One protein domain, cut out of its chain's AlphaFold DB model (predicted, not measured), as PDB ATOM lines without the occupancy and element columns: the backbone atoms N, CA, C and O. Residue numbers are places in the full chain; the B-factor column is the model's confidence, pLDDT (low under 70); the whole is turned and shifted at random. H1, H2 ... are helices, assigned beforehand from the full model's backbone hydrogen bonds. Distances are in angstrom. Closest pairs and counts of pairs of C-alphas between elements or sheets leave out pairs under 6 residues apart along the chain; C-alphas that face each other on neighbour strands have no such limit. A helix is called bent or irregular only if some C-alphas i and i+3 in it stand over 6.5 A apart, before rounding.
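This is residues 66 to 112 of the 112 residues of the protein "Starvation-inducible DNA-binding protein" of Streptomyces sp. Ag109_O5-1 (UniProt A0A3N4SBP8). Two helices meet near their ends in an open V, one leg long and the other short, with a tight turn at the point. The long leg is H1, bent near residues 78 and 79 so that its first arm, H1a, swings away from H2, the short leg, and opens the outline toward an L. Both far ends stick out, residues 66 to 87 and 103 to 112. The printed part has 47 residues with two named helices, H1 then H2, and no named strand; its class is all helix. It is extended, with a radius of gyration of the C-alphas of 15.4 A, and flat, spanning 46 by 26 by 6 A.

Begin with H1, residues 67 to 93: by its hydrogen bonds it was assigned as one helix, but it is bent, with C-alphas 77 and 80 6.7 A apart. Its arms H1a, residues 67 to 77, and H1b, residues 80 to 93, stand at 35.0 degrees, only just a steep tilt. Go on to H2, residues 97 to 110, which touches H1b; the closest C-alphas are those of Ala 91 and Gly 97, 5.4 A apart. H1b touches H2 with residues 88 to 92 alone, and H2 touches H1b with residues 97 to 101 alone. H1b and H2 run opposite ways at a steep tilt of 51 degrees. H1a and H2 are apart. In H1a, H1b and H2 every O i to N i+4 pair is within hydrogen-bond range.

Find C-alpha 67 at (-38.965, -39.279, -5.554); from there H1a runs 15.3 A to C-alpha 77. H1b runs 20.0 A from C-alpha 80 to C-alpha 93 at (-25.767, -15.288, -31.883). H2 runs 20.1 A from C-alpha 97 to C-alpha 110 at (-17.010, -3.788, -11.416).

The two C-alphas farthest apart are those of Lys 66 and Gly 96, 47.0 A. The printed part has no cut, and the link from H1 to H2, three residues, is tight. Look at Arg 112, the chain's last residue: it is the one printed residue with a pLDDT under 70, while the mean of the printed part is 86.3.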
ATOM      1  N   LYS A  66     -38.941 -37.750  -0.957       86.50
ATOM      2  CA  LYS A  66     -39.736 -38.571  -1.876       86.50
ATOM      3  C   LYS A  66     -39.246 -38.329  -3.298       86.50
ATOM      4  O   LYS A  66     -38.796 -37.233  -3.613       86.50
ATOM      5  N   ASP A  67     -39.398 -39.333  -4.153       84.06
ATOM      6  CA  ASP A  67     -38.965 -39.279  -5.554       84.06
ATOM      7  C   ASP A  67     -39.479 -38.023  -6.282       84.06
ATOM      8  O   ASP A  67     -38.686 -37.214  -6.754       84.06
ATOM      9  N   ALA A  68     -40.793 -37.773  -6.234       86.50
ATOM     10  CA  ALA A  68     -41.403 -36.589  -6.847       86.50
ATOM     11  C   ALA A  68     -40.842 -35.260  -6.305       86.50
ATOM     12  O   ALA A  68     -40.624 -34.325  -7.076       86.50
ATOM     13  N   ASP A  69     -40.562 -35.184  -5.000       88.56
ATOM     14  CA  ASP A  69     -40.001 -33.985  -4.369       88.56
ATOM     15  C   ASP A  69     -38.535 -33.778  -4.793       88.56
ATOM     16  O   ASP A  69     -38.103 -32.650  -5.044       88.56
ATOM     17  N   ALA A  70     -37.767 -34.865  -4.925       86.25
ATOM     18  CA  ALA A  70     -36.385 -34.833  -5.391       86.25
ATOM     19  C   ALA A  70     -36.291 -34.404  -6.864       86.25
ATOM     20  O   ALA A  70     -35.494 -33.525  -7.202       86.25
ATOM     21  N   THR A  71     -37.129 -34.970  -7.740       88.12
ATOM     22  CA  THR A  71     -37.188 -34.575  -9.155       88.12
ATOM     23  C   THR A  71     -37.662 -33.133  -9.314       88.12
ATOM     24  O   THR A  71     -37.064 -32.387 -10.089       88.12
ATOM     25  N   GLY A  72     -38.680 -32.713  -8.554       89.38
ATOM     26  CA  GLY A  72     -39.152 -31.325  -8.543       89.38
ATOM     27  C   GLY A  72     -38.049 -30.352  -8.128       89.38
ATOM     28  O   GLY A  72     -37.765 -29.399  -8.847       89.38
ATOM     29  N   THR A  73     -37.330 -30.667  -7.047       90.44
ATOM     30  CA  THR A  73     -36.184 -29.868  -6.581       90.44
ATOM     31  C   THR A  73     -35.112 -29.717  -7.666       90.44
ATOM     32  O   THR A  73     -34.601 -28.618  -7.877       90.44
ATOM     33  N   LEU A  74     -34.766 -30.800  -8.374       87.56
ATOM     34  CA  LEU A  74     -33.794 -30.751  -9.474       87.56
ATOM     35  C   LEU A  74     -34.287 -29.893 -10.647       87.56
ATOM     36  O   LEU A  74     -33.511 -29.111 -11.198       87.56
ATOM     37  N   ALA A  75     -35.559 -30.019 -11.026       90.69
ATOM     38  CA  ALA A  75     -36.142 -29.253 -12.122       90.69
ATOM     39  C   ALA A  75     -36.185 -27.750 -11.806       90.69
ATOM     40  O   ALA A  75     -35.752 -26.937 -12.626       90.69
ATOM     41  N   ASP A  76     -36.613 -27.391 -10.595       90.44
ATOM     42  CA  ASP A  76     -36.667 -26.005 -10.121       90.44
ATOM     43  C   ASP A  76     -35.268 -25.383 -10.013       90.44
ATOM     44  O   ASP A  76     -35.068 -24.207 -10.324       90.44
ATOM     45  N   ALA A  77     -34.272 -26.179  -9.619       89.88
ATOM     46  CA  ALA A  77     -32.877 -25.769  -9.549       89.88
ATOM     47  C   ALA A  77     -32.255 -25.537 -10.941       89.88
ATOM     48  O   ALA A  77     -31.598 -24.515 -11.170       89.88
ATOM     49  N   LEU A  78     -32.441 -26.476 -11.876       89.31
ATOM     50  CA  LEU A  78     -31.770 -26.473 -13.182       89.31
ATOM     51  C   LEU A  78     -32.497 -25.642 -14.245       89.31
ATOM     52  O   LEU A  78     -31.835 -25.059 -15.105       89.31
ATOM     53  N   GLY A  79     -33.825 -25.523 -14.184       90.94
ATOM     54  CA  GLY A  79     -34.620 -24.751 -15.146       90.94
ATOM     55  C   GLY A  79     -34.107 -23.316 -15.337       90.94
ATOM     56  O   GLY A  79     -33.734 -22.946 -16.455       90.94
ATOM     57  N   PRO A  80     -33.955 -22.519 -14.262       91.56
ATOM     58  CA  PRO A  80     -33.396 -21.171 -14.348       91.56
ATOM     59  C   PRO A  80     -31.945 -21.129 -14.843       91.56
ATOM     60  O   PRO A  80     -31.515 -20.124 -15.412       91.56
ATOM     61  N   VAL A  81     -31.145 -22.173 -14.602       91.31
ATOM     62  CA  VAL A  81     -29.766 -22.263 -15.121       91.31
ATOM     63  C   VAL A  81     -29.792 -22.419 -16.635       91.31
ATOM     64  O   VAL A  81     -29.122 -21.656 -17.332       91.31
ATOM     65  N   ILE A  82     -30.614 -23.340 -17.140       91.00
ATOM     66  CA  ILE A  82     -30.793 -23.578 -18.574       91.00
ATOM     67  C   ILE A  82     -31.277 -22.296 -19.251       91.00
ATOM     68  O   ILE A  82     -30.659 -21.859 -20.218       91.00
ATOM     69  N   THR A  83     -32.303 -21.630 -18.708       93.81
ATOM     70  CA  THR A  83     -32.785 -20.349 -19.245       93.81
ATOM     71  C   THR A  83     -31.658 -19.323 -19.336       93.81
ATOM     72  O   THR A  83     -31.459 -18.724 -20.389       93.81
ATOM     73  N   ARG A  84     -30.860 -19.162 -18.270       91.31
ATOM     74  CA  ARG A  84     -29.727 -18.224 -18.252       91.31
ATOM     75  C   ARG A  84     -28.655 -18.576 -19.288       91.31
ATOM     76  O   ARG A  84     -28.107 -17.659 -19.894       91.31
ATOM     77  N   MET A  85     -28.348 -19.857 -19.495       91.50
ATOM     78  CA  MET A  85     -27.375 -20.290 -20.507       91.50
ATOM     79  C   MET A  85     -27.893 -20.052 -21.923       91.50
ATOM     80  O   MET A  85     -27.204 -19.409 -22.708       91.50
ATOM     81  N   ARG A  86     -29.144 -20.425 -22.208       93.31
ATOM     82  CA  ARG A  86     -29.786 -20.151 -23.502       93.31
ATOM     83  C   ARG A  86     -29.852 -18.658 -23.813       93.31
ATOM     84  O   ARG A  86     -29.603 -18.256 -24.943       93.31
ATOM     85  N   SER A  87     -30.113 -17.813 -22.816       90.88
ATOM     86  CA  SER A  87     -30.058 -16.359 -23.005       90.88
ATOM     87  C   SER A  87     -28.649 -15.853 -23.332       90.88
ATOM     88  O   SER A  87     -28.516 -14.900 -24.093       90.88
ATOM     89  N   ARG A  88     -27.595 -16.463 -22.770       88.50
ATOM     90  CA  ARG A  88     -26.199 -16.111 -23.093       88.50
ATOM     91  C   ARG A  88     -25.822 -16.563 -24.499       88.50
ATOM     92  O   ARG A  88     -25.181 -15.793 -25.200       88.50
ATOM     93  N   GLU A  89     -26.242 -17.759 -24.901       90.44
ATOM     94  CA  GLU A  89     -26.087 -18.260 -26.273       90.44
ATOM     95  C   GLU A  89     -26.761 -17.306 -27.267       90.44
ATOM     96  O   GLU A  89     -26.102 -16.787 -28.161       90.44
ATOM     97  N   ALA A  90     -28.034 -16.970 -27.041       89.88
ATOM     98  CA  ALA A  90     -28.777 -16.047 -27.898       89.88
ATOM     99  C   ALA A  90     -28.138 -14.647 -27.969       89.88
ATOM    100  O   ALA A  90     -28.149 -14.008 -29.016       89.88
ATOM    101  N   ALA A  91     -27.553 -14.166 -26.868       87.75
ATOM    102  CA  ALA A  91     -26.848 -12.886 -26.847       87.75
ATOM    103  C   ALA A  91     -25.549 -12.890 -27.669       87.75
ATOM    104  O   ALA A  91     -25.086 -11.816 -28.043       87.75
ATOM    105  N   LEU A  92     -24.956 -14.058 -27.927       87.81
ATOM    106  CA  LEU A  92     -23.763 -14.211 -28.763       87.81
ATOM    107  C   LEU A  92     -24.101 -14.480 -30.235       87.81
ATOM    108  O   LEU A  92     -23.260 -14.238 -31.091       87.81
ATOM    109  N   ASP A  93     -25.315 -14.947 -30.526       92.19
ATOM    110  CA  ASP A  93     -25.767 -15.288 -31.883       92.19
ATOM    111  C   ASP A  93     -26.182 -14.058 -32.721       92.19
ATOM    112  O   ASP A  93     -26.369 -14.132 -33.932       92.19
ATOM    113  N   VAL A  94     -26.305 -12.885 -32.089       89.31
ATOM    114  CA  VAL A  94     -26.610 -11.625 -32.784       89.31
ATOM    115  C   VAL A  94     -25.331 -10.915 -33.258       89.31
ATOM    116  O   VAL A  94     -24.327 -10.928 -32.544       89.31
ATOM    117  N   PRO A  95     -25.338 -10.217 -34.414       92.12
ATOM    118  CA  PRO A  95     -24.177  -9.457 -34.881       92.12
ATOM    119  C   PRO A  95     -23.684  -8.428 -33.850       92.12
ATOM    120  O   PRO A  95     -24.435  -7.551 -33.419       92.12
ATOM    121  N   GLY A  96     -22.410  -8.523 -33.458       86.00
ATOM    122  CA  GLY A  96     -21.807  -7.682 -32.413       86.00
ATOM    123  C   GLY A  96     -22.210  -8.062 -30.982       86.00
ATOM    124  O   GLY A  96     -21.891  -7.329 -30.036       86.00
ATOM    125  N   GLY A  97     -22.893  -9.195 -30.808       86.44
ATOM    126  CA  GLY A  97     -23.326  -9.745 -29.529       86.44
ATOM    127  C   GLY A  97     -22.178  -9.991 -28.554       86.44
ATOM    128  O   GLY A  97     -22.328  -9.748 -27.352       86.44
ATOM    129  N   GLU A  98     -20.982 -10.334 -29.050       85.81
ATOM    130  CA  GLU A  98     -19.801 -10.511 -28.204       85.81
ATOM    131  C   GLU A  98     -19.419  -9.227 -27.453       85.81
ATOM    132  O   GLU A  98     -19.083  -9.273 -26.268       85.81
ATOM    133  N   ARG A  99     -19.560  -8.053 -28.084       85.31
ATOM    134  CA  ARG A  99     -19.231  -6.761 -27.456       85.31
ATOM    135  C   ARG A  99     -20.211  -6.427 -26.335       85.31
ATOM    136  O   ARG A  99     -19.805  -5.939 -25.279       85.31
ATOM    137  N   VAL A 100     -21.493  -6.722 -26.548       82.62
ATOM    138  CA  VAL A 100     -22.563  -6.504 -25.564       82.62
ATOM    139  C   VAL A 100     -22.411  -7.468 -24.385       82.62
ATOM    140  O   VAL A 100     -22.511  -7.053 -23.226       82.62
ATOM    141  N   ALA A 101     -22.111  -8.738 -24.661       83.94
ATOM    142  CA  ALA A 101     -21.887  -9.754 -23.640       83.94
ATOM    143  C   ALA A 101     -20.673  -9.418 -22.757       83.94
ATOM    144  O   ALA A 101     -20.784  -9.464 -21.526       83.94
ATOM    145  N   VAL A 102     -19.551  -9.013 -23.365       82.31
ATOM    146  CA  VAL A 102     -18.332  -8.598 -22.649       82.31
ATOM    147  C   VAL A 102     -18.588  -7.343 -21.816       82.31
ATOM    148  O   VAL A 102     -18.292  -7.350 -20.623       82.31
ATOM    149  N   ALA A 103     -19.217  -6.302 -22.370       81.75
ATOM    150  CA  ALA A 103     -19.556  -5.095 -21.609       81.75
ATOM    151  C   ALA A 103     -20.470  -5.409 -20.409       81.75
ATOM    152  O   ALA A 103     -20.257  -4.910 -19.300       81.75
ATOM    153  N   GLY A 104     -21.454  -6.294 -20.596       82.19
ATOM    154  CA  GLY A 104     -22.321  -6.767 -19.519       82.19
ATOM    155  C   GLY A 104     -21.580  -7.582 -18.452       82.19
ATOM    156  O   GLY A 104     -21.899  -7.466 -17.266       82.19
ATOM    157  N   ALA A 105     -20.593  -8.390 -18.845       80.94
ATOM    158  CA  ALA A 105     -19.751  -9.148 -17.924       80.94
ATOM    159  C   ALA A 105     -18.813  -8.235 -17.121       80.94
ATOM    160  O   ALA A 105     -18.780  -8.351 -15.898       80.94
ATOM    161  N   VAL A 106     -18.141  -7.284 -17.779       78.88
ATOM    162  CA  VAL A 106     -17.270  -6.281 -17.143       78.88
ATOM    163  C   VAL A 106     -18.061  -5.444 -16.142       78.88
ATOM    164  O   VAL A 106     -17.650  -5.307 -14.995       78.88
ATOM    165  N   ARG A 107     -19.261  -4.977 -16.513       84.44
ATOM    166  CA  ARG A 107     -20.148  -4.252 -15.592       84.44
ATOM    167  C   ARG A 107     -20.489  -5.075 -14.344       84.44
ATOM    168  O   ARG A 107     -20.473  -4.546 -13.242       84.44
ATOM    169  N   ARG A 108     -20.772  -6.375 -14.487       81.75
ATOM    170  CA  ARG A 108     -21.027  -7.268 -13.338       81.75
ATOM    171  C   ARG A 108     -19.787  -7.560 -12.495       81.75
ATOM    172  O   ARG A 108     -19.950  -8.021 -11.377       81.75
ATOM    173  N   LEU A 109     -18.584  -7.379 -13.032       72.00
ATOM    174  CA  LEU A 109     -17.322  -7.526 -12.299       72.00
ATOM    175  C   LEU A 109     -16.981  -6.260 -11.510       72.00
ATOM    176  O   LEU A 109     -16.524  -6.365 -10.383       72.00
ATOM    177  N   LEU A 110     -17.259  -5.080 -12.069       74.75
ATOM    178  CA  LEU A 110     -17.010  -3.788 -11.416       74.75
ATOM    179  C   LEU A 110     -18.006  -3.456 -10.291       74.75
ATOM    180  O   LEU A 110     -17.754  -2.549  -9.504       74.75
ATOM    181  N   HIS A 111     -19.141  -4.157 -10.232       76.44
ATOM    182  CA  HIS A 111     -20.198  -3.950  -9.232       76.44
ATOM    183  C   HIS A 111     -20.459  -5.187  -8.357       76.44
ATOM    184  O   HIS A 111     -21.531  -5.284  -7.759       76.44
ATOM    185  N   ARG A 112     -19.531  -6.150  -8.341       57.84
ATOM    186  CA  ARG A 112     -19.567  -7.306  -7.438       57.84
ATOM    187  C   ARG A 112     -18.762  -7.012  -6.182       57.84
ATOM    188  O   ARG A 112     -19.169  -7.537  -5.128       57.84
TER     189      ARG A 112